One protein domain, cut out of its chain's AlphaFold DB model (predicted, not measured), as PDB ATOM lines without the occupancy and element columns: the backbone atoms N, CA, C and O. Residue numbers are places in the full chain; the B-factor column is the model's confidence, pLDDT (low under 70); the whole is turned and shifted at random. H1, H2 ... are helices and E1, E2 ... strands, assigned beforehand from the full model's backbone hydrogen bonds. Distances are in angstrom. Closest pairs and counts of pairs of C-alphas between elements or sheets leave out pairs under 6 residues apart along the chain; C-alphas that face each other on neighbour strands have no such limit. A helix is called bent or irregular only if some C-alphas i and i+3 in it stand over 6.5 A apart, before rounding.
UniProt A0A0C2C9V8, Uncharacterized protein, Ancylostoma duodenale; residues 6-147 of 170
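AT A GLANCE: This is residues 6 to 147 of the 170 residues of an uncharacterized protein of Ancylostoma duodenale (UniProt A0A0C2C9V8). Little regular structure is here: loops make most of the model, with short strand E1 in their middle and three separate helices spread round it. Residues 59 to 76 make a long loop that runs out and folds back. The printed part has 142 residues, with H1, E1, H2 and H3 in chain order, mostly helix, yet only 43 residues are in named elements. It is compact, radius of gyration of the C-alphas 15.9 A, spanning 49 by 31 by 27 A.

IN THESE COORDINATES: From Asp 6, go to C-alpha 30 at (74.151, 147.572, 140.077), where H1, residues 30 to 42, begins. E1 is residues 55 to 58, H2 97 to 103. H3, 127 to 145, runs 27.8 A to (103.172, 158.473, 126.209); it is irregular, with C-alphas 129 and 132 7.0 A apart, and has a kink of 27 degrees near residue 134.

HOW THE PARTS SIT: E1 pairs with no named strand; look for short antiparallel pairings of residues 51 to 52 with 55 to 56, and 57 to 58 with 76 to 77. H2 is only just apart from E1, closest 8.3 A. No helix touches another. Every O i to N i+4 pair is within hydrogen-bond range in H1, 2 of 3 in H2, 12 of 15 in H3.

THE WHOLE: The C-alphas of Val 10 and Asn 66, the two farthest apart, are 49.8 A apart. The printed part has no cut, and the three links are long. Confidence is low at residues 34 to 37, 39 to 73, 127 and 145 to 147.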
ATOM      1  N   ASP A   6      79.826 139.620 143.357       82.12
ATOM      2  CA  ASP A   6      80.201 138.533 144.269       82.12
ATOM      3  C   ASP A   6      80.258 138.961 145.743       82.12
ATOM      4  O   ASP A   6      80.026 138.140 146.626       82.12
ATOM      5  N   ASN A   7      80.459 140.255 146.011       82.69
ATOM      6  CA  ASN A   7      80.429 140.818 147.363       82.69
ATOM      7  C   ASN A   7      79.014 140.921 147.962       82.69
ATOM      8  O   ASN A   7      78.883 141.255 149.139       82.69
ATOM      9  N   ILE A   8      77.952 140.720 147.170       86.88
ATOM     10  CA  ILE A   8      76.550 140.855 147.625       86.88
ATOM     11  C   ILE A   8      75.682 139.650 147.325       86.88
ATOM     12  O   ILE A   8      74.679 139.437 148.002       86.88
ATOM     13  N   ASN A   9      76.045 138.869 146.316       87.50
ATOM     14  CA  ASN A   9      75.241 137.769 145.836       87.50
ATOM     15  C   ASN A   9      76.093 136.504 145.797       87.50
ATOM     16  O   ASN A   9      76.808 136.250 144.834       87.50
ATOM     17  N   VAL A  10      75.964 135.656 146.820       89.31
ATOM     18  CA  VAL A  10      76.681 134.366 146.885       89.31
ATOM     19  C   VAL A  10      76.356 133.440 145.703       89.31
ATOM     20  O   VAL A  10      77.137 132.554 145.369       89.31
ATOM     21  N   ASN A  11      75.220 133.664 145.035       91.50
ATOM     22  CA  ASN A  11      74.759 132.908 143.875       91.50
ATOM     23  C   ASN A  11      75.002 133.642 142.545       91.50
ATOM     24  O   ASN A  11      74.409 133.258 141.536       91.50
ATOM     25  N   TRP A  12      75.861 134.668 142.503       87.56
ATOM     26  CA  TRP A  12      76.088 135.501 141.313       87.56
ATOM     27  C   TRP A  12      76.414 134.694 140.045       87.56
ATOM     28  O   TRP A  12      76.019 135.077 138.949       87.56
ATOM     29  N   ARG A  13      77.058 133.527 140.185       88.56
ATOM     30  CA  ARG A  13      77.376 132.616 139.067       88.56
ATOM     31  C   ARG A  13      76.151 131.991 138.395       88.56
ATOM     32  O   ARG A  13      76.263 131.481 137.287       88.56
ATOM     33  N   ARG A  14      74.985 132.007 139.048       91.00
ATOM     34  CA  ARG A  14      73.714 131.537 138.470       91.00
ATOM     35  C   ARG A  14      73.050 132.592 137.586       91.00
ATOM     36  O   ARG A  14      72.098 132.273 136.879       91.00
ATOM     37  N   LEU A  15      73.524 133.840 137.626       87.75
ATOM     38  CA  LEU A  15      72.983 134.908 136.795       87.75
ATOM     39  C   LEU A  15      73.283 134.628 135.313       87.75
ATOM     40  O   LEU A  15      74.395 134.204 134.991       87.75
ATOM     41  N   PRO A  16      72.347 134.911 134.388       86.19
ATOM     42  CA  PRO A  16      72.563 134.687 132.956       86.19
ATOM     43  C   PRO A  16      73.829 135.358 132.412       86.19
ATOM     44  O   PRO A  16      74.547 134.764 131.615       86.19
ATOM     45  N   LEU A  17      74.133 136.565 132.895       77.62
ATOM     46  CA  LEU A  17      75.298 137.349 132.480       77.62
ATOM     47  C   LEU A  17      76.637 136.806 133.024       77.62
ATOM     48  O   LEU A  17      77.692 137.246 132.576       77.62
ATOM     49  N   ALA A  18      76.608 135.859 133.970       81.50
ATOM     50  CA  ALA A  18      77.798 135.269 134.586       81.50
ATOM     51  C   ALA A  18      78.207 133.911 133.991       81.50
ATOM     52  O   ALA A  18      79.197 133.335 134.442       81.50
ATOM     53  N   ARG A  19      77.468 133.388 133.000       80.00
ATOM     54  CA  ARG A  19      77.674 132.031 132.457       80.00
ATOM     55  C   ARG A  19      79.098 131.778 131.953       80.00
ATOM     56  O   ARG A  19      79.624 130.696 132.184       80.00
ATOM     57  N   ASP A  20      79.728 132.789 131.355       81.44
ATOM     58  CA  ASP A  20      81.067 132.681 130.754       81.44
ATOM     59  C   ASP A  20      82.181 133.301 131.614       81.44
ATOM     60  O   ASP A  20      83.298 133.541 131.131       81.44
ATOM     61  N   LEU A  21      81.873 133.599 132.882       80.81
ATOM     62  CA  LEU A  21      82.796 134.202 133.836       80.81
ATOM     63  C   LEU A  21      83.419 133.146 134.749       80.81
ATOM     64  O   LEU A  21      82.750 132.274 135.310       80.81
ATOM     65  N   ALA A  22      84.733 133.259 134.924       82.69
ATOM     66  CA  ALA A  22      85.466 132.488 135.916       82.69
ATOM     67  C   ALA A  22      85.173 132.994 137.335       82.69
ATOM     68  O   ALA A  22      84.677 134.102 137.525       82.69
ATOM     69  N   ILE A  23      85.497 132.178 138.340       81.94
ATOM     70  CA  ILE A  23      85.186 132.464 139.750       81.94
ATOM     71  C   ILE A  23      85.834 133.758 140.262       81.94
ATOM     72  O   ILE A  23      85.249 134.460 141.081       81.94
ATOM     73  N   ASP A  24      87.010 134.091 139.744       75.88
ATOM     74  CA  ASP A  24      87.767 135.299 140.042       75.88
ATOM     75  C   ASP A  24      87.467 136.434 139.053       75.88
ATOM     76  O   ASP A  24      88.224 137.391 139.009       75.88
ATOM     77  N   ASN A  25      86.397 136.367 138.257       76.44
ATOM     78  CA  ASN A  25      86.063 137.380 137.255       76.44
ATOM     79  C   ASN A  25      84.580 137.783 137.328       76.44
ATOM     80  O   ASN A  25      83.838 137.671 136.358       76.44
ATOM     81  N   SER A  26      84.102 138.187 138.509       76.38
ATOM     82  CA  SER A  26      82.694 138.577 138.651       76.38
ATOM     83  C   SER A  26      82.388 139.928 138.000       76.38
ATOM     84  O   SER A  26      83.232 140.821 137.899       76.38
ATOM     85  N   MET A  27      81.109 140.122 137.691       76.06
ATOM     86  CA  MET A  27      80.601 141.390 137.178       76.06
ATOM     87  C   MET A  27      80.582 142.506 138.228       76.06
ATOM     88  O   MET A  27      80.645 142.256 139.439       76.06
ATOM     89  N   LEU A  28      80.413 143.742 137.751       75.06
ATOM     90  CA  LEU A  28      80.019 144.873 138.590       75.06
ATOM     91  C   LEU A  28      78.599 144.681 139.126       75.06
ATOM     92  O   LEU A  28      77.707 144.263 138.381       75.06
ATOM     93  N   SER A  29      78.379 145.081 140.379       79.19
ATOM     94  CA  SER A  29      77.030 145.191 140.937       79.19
ATOM     95  C   SER A  29      76.257 146.338 140.277       79.19
ATOM     96  O   SER A  29      76.827 147.190 139.587       79.19
ATOM     97  N   GLU A  30      74.946 146.415 140.510       82.06
ATOM     98  CA  GLU A  30      74.151 147.572 140.077       82.06
ATOM     99  C   GLU A  30      74.704 148.894 140.625       82.06
ATOM    100  O   GLU A  30      74.865 149.860 139.872       82.06
ATOM    101  N   ARG A  31      75.104 148.916 141.904       80.25
ATOM    102  CA  ARG A  31      75.747 150.093 142.494       80.25
ATOM    103  C   ARG A  31      77.095 150.384 141.848       80.25
ATOM    104  O   ARG A  31      77.343 151.548 141.550       80.25
ATOM    105  N   GLY A  32      77.931 149.371 141.610       71.50
ATOM    106  CA  GLY A  32      79.233 149.533 140.955       71.50
ATOM    107  C   GLY A  32      79.105 150.150 139.562       71.50
ATOM    108  O   GLY A  32      79.832 151.083 139.224       71.50
ATOM    109  N   ARG A  33      78.091 149.733 138.788       71.69
ATOM    110  CA  ARG A  33      77.743 150.375 137.507       71.69
ATOM    111  C   ARG A  33      77.298 151.828 137.688       71.69
ATOM    112  O   ARG A  33      77.677 152.678 136.887       71.69
ATOM    113  N   GLY A  34      76.511 152.126 138.724       67.50
ATOM    114  CA  GLY A  34      76.122 153.496 139.077       67.50
ATOM    115  C   GLY A  34      77.320 154.381 139.434       67.50
ATOM    116  O   GLY A  34      77.446 155.476 138.897       67.50
ATOM    117  N   GLN A  35      78.249 153.876 140.253       67.31
ATOM    118  CA  GLN A  35      79.484 154.579 140.625       67.31
ATOM    119  C   GLN A  35      80.351 154.863 139.402       67.31
ATOM    120  O   GLN A  35      80.813 155.984 139.233       67.31
ATOM    121  N   ALA A  36      80.511 153.887 138.503       64.31
ATOM    122  CA  ALA A  36      81.251 154.087 137.262       64.31
ATOM    123  C   ALA A  36      80.639 155.208 136.398       64.31
ATOM    124  O   ALA A  36      81.375 156.032 135.857       64.31
ATOM    125  N   LYS A  37      79.301 155.288 136.313       64.94
ATOM    126  CA  LYS A  37      78.596 156.379 135.614       64.94
ATOM    127  C   LYS A  37      78.777 157.731 136.308       64.94
ATOM    128  O   LYS A  37      79.037 158.722 135.633       64.94
ATOM    129  N   GLU A  38      78.659 157.774 137.635       70.88
ATOM    130  CA  GLU A  38      78.875 158.987 138.439       70.88
ATOM    131  C   GLU A  38      80.301 159.522 138.274       70.88
ATOM    132  O   GLU A  38      80.492 160.724 138.106       70.88
ATOM    133  N   CYS A  39      81.294 158.632 138.289       65.56
ATOM    134  CA  CYS A  39      82.689 158.971 138.047       65.56
ATOM    135  C   CYS A  39      82.898 159.491 136.626       65.56
ATOM    136  O   CYS A  39      83.437 160.580 136.462       65.56
ATOM    137  N   ALA A  40      82.397 158.778 135.612       60.69
ATOM    138  CA  ALA A  40      82.500 159.208 134.220       60.69
ATOM    139  C   ALA A  40      81.871 160.592 133.978       60.69
ATOM    140  O   ALA A  40      82.418 161.384 133.220       60.69
ATOM    141  N   ALA A  41      80.757 160.909 134.648       63.44
ATOM    142  CA  ALA A  41      80.109 162.217 134.553       63.44
ATOM    143  C   ALA A  41      80.902 163.350 135.235       63.44
ATOM    144  O   ALA A  41      80.733 164.514 134.879       63.44
ATOM    145  N   ARG A  42      81.745 163.025 136.227       62.69
ATOM    146  CA  ARG A  42      82.578 163.992 136.965       62.69
ATOM    147  C   ARG A  42      83.955 164.197 136.336       62.69
ATOM    148  O   ARG A  42      84.602 165.198 136.627       62.69
ATOM    149  N   THR A  43      84.419 163.266 135.506       56.03
ATOM    150  CA  THR A  43      85.739 163.345 134.881       56.03
ATOM    151  C   THR A  43      85.707 164.268 133.664       56.03
ATOM    152  O   THR A  43      85.196 163.924 132.600       56.03
ATOM    153  N   ILE A  44      86.288 165.455 133.827       48.69
ATOM    154  CA  ILE A  44      86.447 166.452 132.772       48.69
ATOM    155  C   ILE A  44      87.729 166.110 131.988       48.69
ATOM    156  O   ILE A  44      88.840 166.371 132.424       48.69
ATOM    157  N   GLN A  45      87.546 165.491 130.822       43.72
ATOM    158  CA  GLN A  45      88.428 165.525 129.640       43.72
ATOM    159  C   GLN A  45      89.761 164.746 129.539       43.72
ATOM    160  O   GLN A  45      90.144 164.537 128.391       43.72
ATOM    161  N   THR A  46      90.450 164.245 130.574       44.22
ATOM    162  CA  THR A  46      91.879 163.848 130.357       44.22
ATOM    163  C   THR A  46      92.322 162.393 130.559       44.22
ATOM    164  O   THR A  46      93.321 162.008 129.974       44.22
ATOM    165  N   ALA A  47      91.609 161.523 131.271       43.28
ATOM    166  CA  ALA A  47      91.859 160.069 131.262       43.28
ATOM    167  C   ALA A  47      90.729 159.384 132.031       43.28
ATOM    168  O   ALA A  47      90.230 159.932 133.009       43.28
ATOM    169  N   SER A  48      90.268 158.205 131.619       41.28
ATOM    170  CA  SER A  48      89.192 157.515 132.347       41.28
ATOM    171  C   SER A  48      89.439 156.016 132.375       41.28
ATOM    172  O   SER A  48      89.078 155.297 131.458       41.28
ATOM    173  N   ILE A  49      90.018 155.479 133.442       45.69
ATOM    174  CA  ILE A  49      90.140 154.022 133.560       45.69
ATOM    175  C   ILE A  49      88.751 153.453 133.841       45.69
ATOM    176  O   ILE A  49      88.212 153.654 134.920       45.69
ATOM    177  N   ILE A  50      88.148 152.773 132.864       44.66
ATOM    178  CA  ILE A  50      86.816 152.174 132.988       44.66
ATOM    179  C   ILE A  50      86.997 150.706 133.355       44.66
ATOM    180  O   ILE A  50      87.118 149.847 132.495       44.66
ATOM    181  N   ALA A  51      86.989 150.375 134.640       44.94
ATOM    182  CA  ALA A  51      87.030 148.975 135.037       44.94
ATOM    183  C   ALA A  51      85.768 148.243 134.559       44.94
ATOM    184  O   ALA A  51      84.654 148.598 134.950       44.94
ATOM    185  N   ALA A  52      85.933 147.205 133.745       42.50
ATOM    186  CA  ALA A  52      84.838 146.360 133.309       42.50
ATOM    187  C   ALA A  52      85.077 144.941 133.826       42.50
ATOM    188  O   ALA A  52      85.778 144.170 133.191       42.50
ATOM    189  N   GLU A  53      84.487 144.602 134.980       51.38
ATOM    190  CA  GLU A  53      84.417 143.218 135.498       51.38
ATOM    191  C   GLU A  53      85.794 142.526 135.572       51.38
ATOM    192  O   GLU A  53      86.112 141.817 134.637       51.38
ATOM    193  N   LYS A  54      86.629 142.764 136.606       49.69
ATOM    194  CA  LYS A  54      88.060 142.347 136.771       49.69
ATOM    195  C   LYS A  54      89.014 142.522 135.565       49.69
ATOM    196  O   LYS A  54      90.216 142.619 135.775       49.69
ATOM    197  N   ASN A  55      88.535 142.634 134.335       49.94
ATOM    198  CA  ASN A  55      89.222 143.066 133.143       49.94
ATOM    199  C   ASN A  55      89.301 144.582 133.267       49.94
ATOM    200  O   ASN A  55      88.374 145.320 132.926       49.94
ATOM    201  N   LEU A  56      90.380 145.067 133.870       52.12
ATOM    202  CA  LEU A  56      90.600 146.499 133.950       52.12
ATOM    203  C   LEU A  56      90.778 147.019 132.531       52.12
ATOM    204  O   LEU A  56      91.830 146.849 131.916       52.12
ATOM    205  N   LEU A  57      89.718 147.615 131.998       49.19
ATOM    206  CA  LEU A  57      89.810 148.387 130.784       49.19
ATOM    207  C   LEU A  57      90.281 149.774 131.200       49.19
ATOM    208  O   LEU A  57      89.739 150.422 132.093       49.19
ATOM    209  N   VAL A  58      91.353 150.228 130.586       47.62
ATOM    210  CA  VAL A  58      91.934 151.525 130.879       47.62
ATOM    211  C   VAL A  58      91.644 152.366 129.650       47.62
ATOM    212  O   VAL A  58      92.167 152.102 128.573       47.62
ATOM    213  N   LYS A  59      90.734 153.342 129.754       45.56
ATOM    214  CA  LYS A  59      90.631 154.364 128.710       45.56
ATOM    215  C   LYS A  59      91.718 155.376 129.017       45.56
ATOM    216  O   LYS A  59      91.578 156.183 129.939       45.56
ATOM    217  N   VAL A  60      92.806 155.318 128.264       45.00
ATOM    218  CA  VAL A  60      93.760 156.419 128.269       45.00
ATOM    219  C   VAL A  60      93.364 157.353 127.137       45.00
ATOM    220  O   VAL A  60      93.489 157.017 125.964       45.00
ATOM    221  N   CYS A  61      92.767 158.487 127.497       40.06
ATOM    222  CA  CYS A  61      92.368 159.509 126.541       40.06
ATOM    223  C   CYS A  61      93.560 160.442 126.322       40.06
ATOM    224  O   CYS A  61      93.681 161.431 127.032       40.06
ATOM    225  N   PHE A  62      94.431 160.148 125.358       40.03
ATOM    226  CA  PHE A  62      95.452 161.119 124.963       40.03
ATOM    227  C   PHE A  62      94.949 161.998 123.814       40.03
ATOM    228  O   PHE A  62      94.337 161.485 122.868       40.03
ATOM    229  N   PRO A  63      95.190 163.317 123.857       38.31
ATOM    230  CA  PRO A  63      95.049 164.157 122.680       38.31
ATOM    231  C   PRO A  63      96.159 163.805 121.678       38.31
ATOM    232  O   PRO A  63      97.339 164.040 121.928       38.31
ATOM    233  N   ARG A  64      95.800 163.257 120.512       38.94
ATOM    234  CA  ARG A  64      96.777 162.975 119.451       38.94
ATOM    235  C   ARG A  64      97.217 164.285 118.786       38.94
ATOM    236  O   ARG A  64      96.385 165.049 118.296       38.94
ATOM    237  N   LYS A  65      98.534 164.504 118.690       39.62
ATOM    238  CA  LYS A  65      99.211 165.745 118.233       39.62
ATOM    239  C   LYS A  65      98.729 166.343 116.894       39.62
ATOM    240  O   LYS A  65      98.945 167.525 116.657       39.62
ATOM    241  N   ASN A  66      98.055 165.571 116.037       38.25
ATOM    242  CA  ASN A  66      97.645 166.012 114.694       38.25
ATOM    243  C   ASN A  66      96.135 166.224 114.510       38.25
ATOM    244  O   ASN A  66      95.718 166.554 113.406       38.25
ATOM    245  N   ASN A  67      95.315 166.045 115.549       37.22
ATOM    246  CA  ASN A  67      93.895 166.390 115.514       37.22
ATOM    247  C   ASN A  67      93.399 166.613 116.944       37.22
ATOM    248  O   ASN A  67      92.964 165.681 117.617       37.22
ATOM    249  N   VAL A  68      93.398 167.875 117.378       41.94
ATOM    250  CA  VAL A  68      92.913 168.335 118.697       41.94
ATOM    251  C   VAL A  68      91.445 167.925 118.969       41.94
ATOM    252  O   VAL A  68      90.977 167.977 120.098       41.94
ATOM    253  N   ASN A  69      90.737 167.431 117.945       38.16
ATOM    254  CA  ASN A  69      89.342 166.993 117.996       38.16
ATOM    255  C   ASN A  69      89.139 165.468 117.895       38.16
ATOM    256  O   ASN A  69      87.998 165.019 117.788       38.16
ATOM    257  N   GLN A  70      90.204 164.657 117.894       38.47
ATOM    258  CA  GLN A  70      90.100 163.209 117.698       38.47
ATOM    259  C   GLN A  70      90.796 162.465 118.843       38.47
ATOM    260  O   GLN A  70      91.950 162.058 118.751       38.47
ATOM    261  N   PHE A  71      90.068 162.292 119.947       48.69
ATOM    262  CA  PHE A  71      90.408 161.265 120.925       48.69
ATOM    263  C   PHE A  71      90.150 159.908 120.266       48.69
ATOM    264  O   PHE A  71      88.997 159.593 119.946       48.69
ATOM    265  N   ASP A  72      91.187 159.092 120.079       51.66
ATOM    266  CA  ASP A  72      90.987 157.665 119.833       51.66
ATOM    267  C   ASP A  72      90.387 157.087 121.125       51.66
ATOM    268  O   ASP A  72      91.072 156.755 122.085       51.66
ATOM    269  N   ASN A  73      89.054 157.060 121.185       61.12
ATOM    270  CA  ASN A  73      88.251 156.724 122.365       61.12
ATOM    271  C   ASN A  73      88.304 155.233 122.744       61.12
ATOM    272  O   ASN A  73      87.390 154.737 123.414       61.12
ATOM    273  N   LEU A  74      89.323 154.505 122.287       70.06
ATOM    274  CA  LEU A  74      89.395 153.069 122.467       70.06
ATOM    275  C   LEU A  74      89.863 152.705 123.885       70.06
ATOM    276  O   LEU A  74      90.673 153.389 124.505       70.06
ATOM    277  N   LEU A  75      89.314 151.616 124.415       71.12
ATOM    278  CA  LEU A  75      89.622 151.070 125.729       71.12
ATOM    279  C   LEU A  75      90.811 150.121 125.616       71.12
ATOM    280  O   LEU A  75      90.716 149.104 124.938       71.12
ATOM    281  N   GLN A  76      91.902 150.422 126.305       75.50
ATOM    282  CA  GLN A  76      93.140 149.653 126.270       75.50
ATOM    283  C   GLN A  76      93.188 148.723 127.492       75.50
ATOM    284  O   GLN A  76      93.256 149.207 128.622       75.50
ATOM    285  N   PRO A  77      93.081 147.391 127.335       76.88
ATOM    286  CA  PRO A  77      93.155 146.480 128.474       76.88
ATOM    287  C   PRO A  77      94.593 146.430 129.009       76.88
ATOM    288  O   PRO A  77      95.487 145.969 128.303       76.88
ATOM    289  N   GLU A  78      94.823 146.867 130.252       81.94
ATOM    290  CA  GLU A  78      96.154 146.863 130.884       81.94
ATOM    291  C   GLU A  78      96.154 145.971 132.139       81.94
ATOM    292  O   GLU A  78      95.784 146.420 133.233       81.94
ATOM    293  N   PRO A  79      96.570 144.694 132.014       80.12
ATOM    294  CA  PRO A  79      96.627 143.761 133.136       80.12
ATOM    295  C   PRO A  79      97.545 144.224 134.271       80.12
ATOM    296  O   PRO A  79      97.315 143.846 135.421       80.12
ATOM    297  N   GLY A  80      98.558 145.056 134.000       79.19
ATOM    298  CA  GLY A  80      99.462 145.585 135.026       79.19
ATOM    299  C   GLY A  80      98.764 146.360 136.145       79.19
ATOM    300  O   GLY A  80      99.226 146.346 137.290       79.19
ATOM    301  N   LEU A  81      97.605 146.955 135.847       78.50
ATOM    302  CA  LEU A  81      96.819 147.739 136.798       78.50
ATOM    303  C   LEU A  81      95.864 146.897 137.658       78.50
ATOM    304  O   LEU A  81      95.124 147.457 138.462       78.50
ATOM    305  N   CYS A  82      95.872 145.566 137.529       76.38
ATOM    306  CA  CYS A  82      94.990 144.714 138.327       76.38
ATOM    307  C   CYS A  82      95.254 144.749 139.831       76.38
ATOM    308  O   CYS A  82      96.318 145.162 140.292       76.38
ATOM    309  N   GLU A  83      94.250 144.309 140.592       72.50
ATOM    310  CA  GLU A  83      94.332 144.141 142.043       72.50
ATOM    311  C   GLU A  83      95.328 143.038 142.444       72.50
ATOM    312  O   GLU A  83      96.019 142.438 141.613       72.50
ATOM    313  N   ALA A  84      95.450 142.786 143.744       78.00
ATOM    314  CA  ALA A  84      96.332 141.742 144.236       78.00
ATOM    315  C   ALA A  84      95.897 140.354 143.722       78.00
ATOM    316  O   ALA A  84      94.735 139.963 143.798       78.00
ATOM    317  N   LEU A  85      96.859 139.602 143.189       80.94
ATOM    318  CA  LEU A  85      96.616 138.351 142.470       80.94
ATOM    319  C   LEU A  85      96.413 137.140 143.385       80.94
ATOM    320  O   LEU A  85      96.018 136.087 142.903       80.94
ATOM    321  N   HIS A  86      96.638 137.276 144.693       74.56
ATOM    322  CA  HIS A  86      96.483 136.176 145.650       74.56
ATOM    323  C   HIS A  86      95.020 135.709 145.818       74.56
ATOM    324  O   HIS A  86      94.778 134.634 146.359       74.56
ATOM    325  N   HIS A  87      94.050 136.495 145.331       73.31
ATOM    326  CA  HIS A  87      92.631 136.129 145.231       73.31
ATOM    327  C   HIS A  87      92.194 135.732 143.808       73.31
ATOM    328  O   HIS A  87      91.002 135.533 143.562       73.31
ATOM    329  N   CYS A  88      93.124 135.661 142.856       77.69
ATOM    330  CA  CYS A  88      92.845 135.277 141.476       77.69
ATOM    331  C   CYS A  88      93.164 133.799 141.236       77.69
ATOM    332  O   CYS A  88      93.924 133.173 141.976       77.69
ATOM    333  N   CYS A  89      92.600 133.245 140.166       77.81
ATOM    334  CA  CYS A  89      93.083 131.989 139.612       77.81
ATOM    335  C   CYS A  89      94.545 132.145 139.149       77.81
ATOM    336  O   CYS A  89      95.003 133.254 138.872       77.81
ATOM    337  N   ASP A  90      95.272 131.030 139.037       77.94
ATOM    338  CA  ASP A  90      96.611 130.990 138.438       77.94
ATOM    339  C   ASP A  90      96.546 130.198 137.117       77.94
ATOM    340  O   ASP A  90      96.404 128.972 137.160       77.94
ATOM    341  N   PRO A  91      96.586 130.856 135.939       77.88
ATOM    342  CA  PRO A  91      96.668 132.307 135.717       77.88
ATOM    343  C   PRO A  91      95.326 133.049 135.927       77.88
ATOM    344  O   PRO A  91      94.264 132.441 135.751       77.88
ATOM    345  N   PRO A  92      95.341 134.376 136.193       81.00
ATOM    346  CA  PRO A  92      94.127 135.169 136.417       81.00
ATOM    347  C   PRO A  92      93.178 135.109 135.226       81.00
ATOM    348  O   PRO A  92      93.623 135.194 134.079       81.00
ATOM    349  N   ALA A  93      91.871 135.001 135.460       81.31
ATOM    350  CA  ALA A  93      90.913 134.721 134.389       81.31
ATOM    351  C   ALA A  93      90.455 135.951 133.584       81.31
ATOM    352  O   ALA A  93      89.270 136.098 133.262       81.31
ATOM    353  N   PHE A  94      91.393 136.824 133.211       78.38
ATOM    354  CA  PHE A  94      91.106 137.937 132.310       78.38
ATOM    355  C   PHE A  94      90.672 137.430 130.933       78.38
ATOM    356  O   PHE A  94      91.258 136.496 130.383       78.38
ATOM    357  N   TRP A  95      89.664 138.058 130.349       78.19
ATOM    358  CA  TRP A  95      89.314 137.841 128.955       78.19
ATOM    359  C   TRP A  95      90.374 138.435 128.027       78.19
ATOM    360  O   TRP A  95      91.077 139.383 128.381       78.19
ATOM    361  N   THR A  96      90.498 137.860 126.831       82.81
ATOM    362  CA  THR A  96      91.361 138.428 125.792       82.81
ATOM    363  C   THR A  96      90.743 139.721 125.244       82.81
ATOM    364  O   THR A  96      89.525 139.909 125.369       82.81
ATOM    365  N   PRO A  97      91.531 140.620 124.631       82.06
ATOM    366  CA  PRO A  97      90.997 141.825 123.999       82.06
ATOM    367  C   PRO A  97      89.888 141.536 122.979       82.06
ATOM    368  O   PRO A  97      88.913 142.280 122.915       82.06
ATOM    369  N   GLU A  98      89.982 140.435 122.230       87.44
ATOM    370  CA  GLU A  98      88.976 140.010 121.246       87.44
ATOM    371  C   GLU A  98      87.653 139.677 121.936       87.44
ATOM    372  O   GLU A  98      86.612 140.223 121.577       87.44
ATOM    373  N   LYS A  99      87.705 138.870 123.002       82.25
ATOM    374  CA  LYS A  99      86.520 138.532 123.797       82.25
ATOM    375  C   LYS A  99      85.935 139.760 124.502       82.25
ATOM    376  O   LYS A  99      84.722 139.895 124.639       82.25
ATOM    377  N   LEU A 100      86.781 140.698 124.931       78.44
ATOM    378  CA  LEU A 100      86.331 141.973 125.490       78.44
ATOM    379  C   LEU A 100      85.641 142.845 124.438       78.44
ATOM    380  O   LEU A 100      84.652 143.493 124.768       78.44
ATOM    381  N   LYS A 101      86.109 142.838 123.185       80.75
ATOM    382  CA  LYS A 101      85.528 143.602 122.070       80.75
ATOM    383  C   LYS A 101      84.101 143.174 121.736       80.75
ATOM    384  O   LYS A 101      83.292 144.034 121.398       80.75
ATOM    385  N   GLU A 102      83.788 141.884 121.877       82.81
ATOM    386  CA  GLU A 102      82.431 141.348 121.688       82.81
ATOM    387  C   GLU A 102      81.416 142.021 122.625       82.81
ATOM    388  O   GLU A 102      80.295 142.325 122.217       82.81
ATOM    389  N   LYS A 103      81.820 142.304 123.873       73.38
ATOM    390  CA  LYS A 103      80.973 142.953 124.889       73.38
ATOM    391  C   LYS A 103      81.126 144.476 124.923       73.38
ATOM    392  O   LYS A 103      80.165 145.190 125.205       73.38
ATOM    393  N   TYR A 104      82.325 144.979 124.648       74.50
ATOM    394  CA  TYR A 104      82.701 146.385 124.736       74.50
ATOM    395  C   TYR A 104      83.282 146.848 123.389       74.50
ATOM    396  O   TYR A 104      84.497 146.775 123.176       74.50
ATOM    397  N   PRO A 105      82.451 147.396 122.478       75.69
ATOM    398  CA  PRO A 105      82.866 147.745 121.115       75.69
ATOM    399  C   PRO A 105      84.003 148.763 121.028       75.69
ATOM    400  O   PRO A 105      84.639 148.889 119.986       75.69
ATOM    401  N   LEU A 106      84.284 149.494 122.107       72.06
ATOM    402  CA  LEU A 106      85.380 150.453 122.167       72.06
ATOM    403  C   LEU A 106      86.732 149.812 122.500       72.06
ATOM    404  O   LEU A 106      87.724 150.514 122.458       72.06
ATOM    405  N   VAL A 107      86.835 148.514 122.795       76.25
ATOM    406  CA  VAL A 107      88.130 147.891 123.135       76.25
ATOM    407  C   VAL A 107      89.138 147.986 121.988       76.25
ATOM    408  O   VAL A 107      88.815 147.723 120.832       76.25
ATOM    409  N   ASP A 108      90.365 148.381 122.293       78.25
ATOM    410  CA  ASP A 108      91.485 148.350 121.367       78.25
ATOM    411  C   ASP A 108      92.110 146.951 121.377       78.25
ATOM    412  O   ASP A 108      92.855 146.591 122.287       78.25
ATOM    413  N   THR A 109      91.802 146.149 120.359       85.75
ATOM    414  CA  THR A 109      92.388 144.809 120.202       85.75
ATOM    415  C   THR A 109      93.823 144.847 119.681       85.75
ATOM    416  O   THR A 109      94.504 143.827 119.694       85.75
ATOM    417  N   LYS A 110      94.297 146.009 119.214       86.62
ATOM    418  CA  LYS A 110      95.673 146.203 118.738       86.62
ATOM    419  C   LYS A 110      96.585 146.755 119.831       86.62
ATOM    420  O   LYS A 110      97.794 146.841 119.623       86.62
ATOM    421  N   TYR A 111      96.024 147.129 120.980       81.75
ATOM    422  CA  TYR A 111      96.796 147.602 122.112       81.75
ATOM    423  C   TYR A 111      97.734 146.511 122.625       81.75
ATOM    424  O   TYR A 111      97.306 145.411 122.965       81.75
ATOM    425  N   ILE A 112      99.019 146.850 122.722       84.94
ATOM    426  CA  ILE A 112     100.033 146.006 123.353       84.94
ATOM    427  C   ILE A 112     100.207 146.487 124.801       84.94
ATOM    428  O   ILE A 112     100.688 147.618 124.991       84.94
ATOM    429  N   PRO A 113      99.838 145.666 125.806       81.88
ATOM    430  CA  PRO A 113      99.995 146.022 127.207       81.88
ATOM    431  C   PRO A 113     101.453 146.196 127.596       81.88
ATOM    432  O   PRO A 113     102.337 145.464 127.147       81.88
ATOM    433  N   VAL A 114     101.682 147.150 128.485       84.00
ATOM    434  CA  VAL A 114     102.978 147.415 129.103       84.00
ATOM    435  C   VAL A 114     103.382 146.278 130.043       84.00
ATOM    436  O   VAL A 114     104.564 145.925 130.136       84.00
ATOM    437  N   VAL A 115     102.400 145.701 130.739       84.12
ATOM    438  CA  VAL A 115     102.557 144.480 131.527       84.12
ATOM    439  C   VAL A 115     101.562 143.446 130.995       84.12
ATOM    440  O   VAL A 115     100.390 143.448 131.380       84.12
ATOM    441  N   PRO A 116     101.990 142.547 130.091       84.50
ATOM    442  CA  PRO A 116     101.103 141.526 129.562       84.50
ATOM    443  C   PRO A 116     100.647 140.560 130.656       84.50
ATOM    444  O   PRO A 116     101.339 140.302 131.641       84.50
ATOM    445  N   ARG A 117      99.483 139.940 130.439       80.25
ATOM    446  CA  ARG A 117      98.921 138.918 131.334       80.25
ATOM    447  C   ARG A 117      99.927 137.803 131.658       80.25
ATOM    448  O   ARG A 117      99.956 137.314 132.781       80.25
ATOM    449  N   THR A 118     100.738 137.399 130.682       82.75
ATOM    450  CA  THR A 118     101.739 136.329 130.824       82.75
ATOM    451  C   THR A 118     102.933 136.715 131.696       82.75
ATOM    452  O   THR A 118     103.625 135.825 132.176       82.75
ATOM    453  N   SER A 119     103.173 138.009 131.928       85.56
ATOM    454  CA  SER A 119     104.256 138.501 132.789       85.56
ATOM    455  C   SER A 119     103.772 138.925 134.176       85.56
ATOM    456  O   SER A 119     104.501 139.609 134.896       85.56
ATOM    457  N   LEU A 120     102.529 138.604 134.545       83.25
ATOM    458  CA  LEU A 120     102.020 138.924 135.871       83.25
ATOM    459  C   LEU A 120     102.754 138.081 136.922       83.25
ATOM    460  O   LEU A 120     102.785 136.856 136.804       83.25
ATOM    461  N   PRO A 121     103.361 138.714 137.941       81.00
ATOM    462  CA  PRO A 121     104.124 137.984 138.937       81.00
ATOM    463  C   PRO A 121     103.188 137.170 139.827       81.00
ATOM    464  O   PRO A 121     102.072 137.604 140.126       81.00
ATOM    465  N   LYS A 122     103.676 136.039 140.340       77.94
ATOM    466  CA  LYS A 122     103.068 135.435 141.530       77.94
ATOM    467  C   LYS A 122     103.163 136.442 142.671       77.94
ATOM    468  O   LYS A 122     104.199 137.080 142.847       77.94
ATOM    469  N   GLN A 123     102.075 136.619 143.407       72.56
ATOM    470  CA  GLN A 123     102.016 137.581 144.500       72.56
ATOM    471  C   GLN A 123     101.758 136.873 145.811       72.56
ATOM    472  O   GLN A 123     100.892 136.005 145.900       72.56
ATOM    473  N   GLU A 124     102.520 137.284 146.817       70.88
ATOM    474  CA  GLU A 124     102.259 136.916 148.198       70.88
ATOM    475  C   GLU A 124     100.929 137.516 148.675       70.88
ATOM    476  O   GLU A 124     100.314 138.366 148.020       70.88
ATOM    477  N   PHE A 125     100.467 137.027 149.822       74.25
ATOM    478  CA  PHE A 125      99.201 137.438 150.407       74.25
ATOM    479  C   PHE A 125      99.203 138.932 150.769       74.25
ATOM    480  O   PHE A 125     100.175 139.452 151.317       74.25
ATOM    481  N   GLY A 126      98.084 139.610 150.506       72.38
ATOM    482  CA  GLY A 126      97.839 140.984 150.942       72.38
ATOM    483  C   GLY A 126      97.736 142.015 149.817       72.38
ATOM    484  O   GLY A 126      98.399 141.947 148.779       72.38
ATOM    485  N   ASP A 127      96.905 143.027 150.056       66.94
ATOM    486  CA  ASP A 127      96.551 144.057 149.070       66.94
ATOM    487  C   ASP A 127      97.750 144.905 148.628       66.94
ATOM    488  O   ASP A 127      97.817 145.375 147.494       66.94
ATOM    489  N   ASN A 128      98.757 145.057 149.492       74.44
ATOM    490  CA  ASN A 128      99.967 145.816 149.180       74.44
ATOM    491  C   ASN A 128     100.874 145.125 148.151       74.44
ATOM    492  O   ASN A 128     101.711 145.801 147.546       74.44
ATOM    493  N   ALA A 129     100.692 143.823 147.903       78.06
ATOM    494  CA  ALA A 129     101.518 143.072 146.962       78.06
ATOM    495  C   ALA A 129     101.407 143.609 145.523       78.06
ATOM    496  O   ALA A 129     102.345 143.467 144.737       78.06
ATOM    497  N   CYS A 130     100.292 144.271 145.171       76.62
ATOM    498  CA  CYS A 130     100.084 144.876 143.850       76.62
ATOM    499  C   CYS A 130     100.838 146.188 143.618       76.62
ATOM    500  O   CYS A 130     101.123 146.516 142.465       76.62
ATOM    501  N   LYS A 131     101.224 146.910 144.679       81.12
ATOM    502  CA  LYS A 131     101.793 148.262 144.566       81.12
ATOM    503  C   LYS A 131     103.054 148.333 143.696       81.12
ATOM    504  O   LYS A 131     103.101 149.220 142.844       81.12
ATOM    505  N   PRO A 132     104.048 147.428 143.826       84.62
ATOM    506  CA  PRO A 132     105.230 147.464 142.965       84.62
ATOM    507  C   PRO A 132     104.882 147.307 141.481       84.62
ATOM    508  O   PRO A 132     105.386 148.061 140.652       84.62
ATOM    509  N   ARG A 133     103.966 146.385 141.143       85.62
ATOM    510  CA  ARG A 133     103.510 146.174 139.761       85.62
ATOM    511  C   ARG A 133     102.772 147.395 139.225       85.62
ATOM    512  O   ARG A 133     103.075 147.836 138.119       85.62
ATOM    513  N   ILE A 134     101.829 147.941 139.994       80.44
ATOM    514  CA  ILE A 134     101.062 149.123 139.586       80.44
ATOM    515  C   ILE A 134     102.015 150.293 139.330       80.44
ATOM    516  O   ILE A 134     101.929 150.911 138.276       80.44
ATOM    517  N   ARG A 135     102.982 150.540 140.224       80.56
ATOM    518  CA  ARG A 135     103.990 151.598 140.047       80.56
ATOM    519  C   ARG A 135     104.795 151.425 138.759       80.56
ATOM    520  O   ARG A 135     104.911 152.370 137.991       80.56
ATOM    521  N   VAL A 136     105.314 150.223 138.499       84.81
ATOM    522  CA  VAL A 136     106.057 149.936 137.258       84.81
ATOM    523  C   VAL A 136     105.173 150.134 136.026       84.81
ATOM    524  O   VAL A 136     105.627 150.693 135.032       84.81
ATOM    525  N   THR A 137     103.915 149.697 136.094       82.12
ATOM    526  CA  THR A 137     102.957 149.846 134.992       82.12
ATOM    527  C   THR A 137     102.690 151.319 134.707       82.12
ATOM    528  O   THR A 137     102.768 151.729 133.556       82.12
ATOM    529  N   LEU A 138     102.440 152.123 135.743       77.75
ATOM    530  CA  LEU A 138     102.207 153.559 135.609       77.75
ATOM    531  C   LEU A 138     103.429 154.287 135.051       77.75
ATOM    532  O   LEU A 138     103.275 155.020 134.085       77.75
ATOM    533  N   ASN A 139     104.631 154.031 135.574       79.75
ATOM    534  CA  ASN A 139     105.856 154.661 135.067       79.75
ATOM    535  C   ASN A 139     106.076 154.360 133.582       79.75
ATOM    536  O   ASN A 139     106.330 155.259 132.793       79.75
ATOM    537  N   ARG A 140     105.908 153.101 133.178       81.44
ATOM    538  CA  ARG A 140     106.060 152.707 131.775       81.44
ATOM    539  C   ARG A 140     104.935 153.222 130.877       81.44
ATOM    540  O   ARG A 140     105.168 153.442 129.694       81.44
ATOM    541  N   LEU A 141     103.712 153.379 131.396       75.50
ATOM    542  CA  LEU A 141     102.647 154.076 130.672       75.50
ATOM    543  C   LEU A 141     103.058 155.536 130.463       75.50
ATOM    544  O   LEU A 141     103.025 155.999 129.332       75.50
ATOM    545  N   THR A 142     103.528 156.220 131.504       71.25
ATOM    546  CA  THR A 142     104.068 157.581 131.402       71.25
ATOM    547  C   THR A 142     105.162 157.664 130.337       71.25
ATOM    548  O   THR A 142     104.996 158.417 129.389       71.25
ATOM    549  N   GLU A 143     106.190 156.814 130.384       75.62
ATOM    550  CA  GLU A 143     107.266 156.765 129.376       75.62
ATOM    551  C   GLU A 143     106.741 156.499 127.952       75.62
ATOM    552  O   GLU A 143     107.165 157.134 126.986       75.62
ATOM    553  N   LYS A 144     105.791 155.562 127.802       71.81
ATOM    554  CA  LYS A 144     105.181 155.202 126.509       71.81
ATOM    555  C   LYS A 144     104.455 156.386 125.863       71.81
ATOM    556  O   LYS A 144     104.359 156.419 124.637       71.81
ATOM    557  N   TYR A 145     103.958 157.326 126.667       67.75
ATOM    558  CA  TYR A 145     103.172 158.473 126.209       67.75
ATOM    559  C   TYR A 145     103.857 159.840 126.444       67.75
ATOM    560  O   TYR A 145     103.363 160.848 125.952       67.75
ATOM    561  N   GLU A 146     105.026 159.904 127.093       51.41
ATOM    562  CA  GLU A 146     105.810 161.131 127.362       51.41
ATOM    563  C   GLU A 146     106.289 161.856 126.089       51.41
ATOM    564  O   GLU A 146     106.543 163.059 126.114       51.41
ATOM    565  N   GLY A 147     106.340 161.172 124.940       43.78
ATOM    566  CA  GLY A 147     106.581 161.800 123.630       43.78
ATOM    567  C   GLY A 147     105.410 162.649 123.100       43.78
ATOM    568  O   GLY A 147     105.557 163.358 122.099       43.78
TER     569      GLY A 147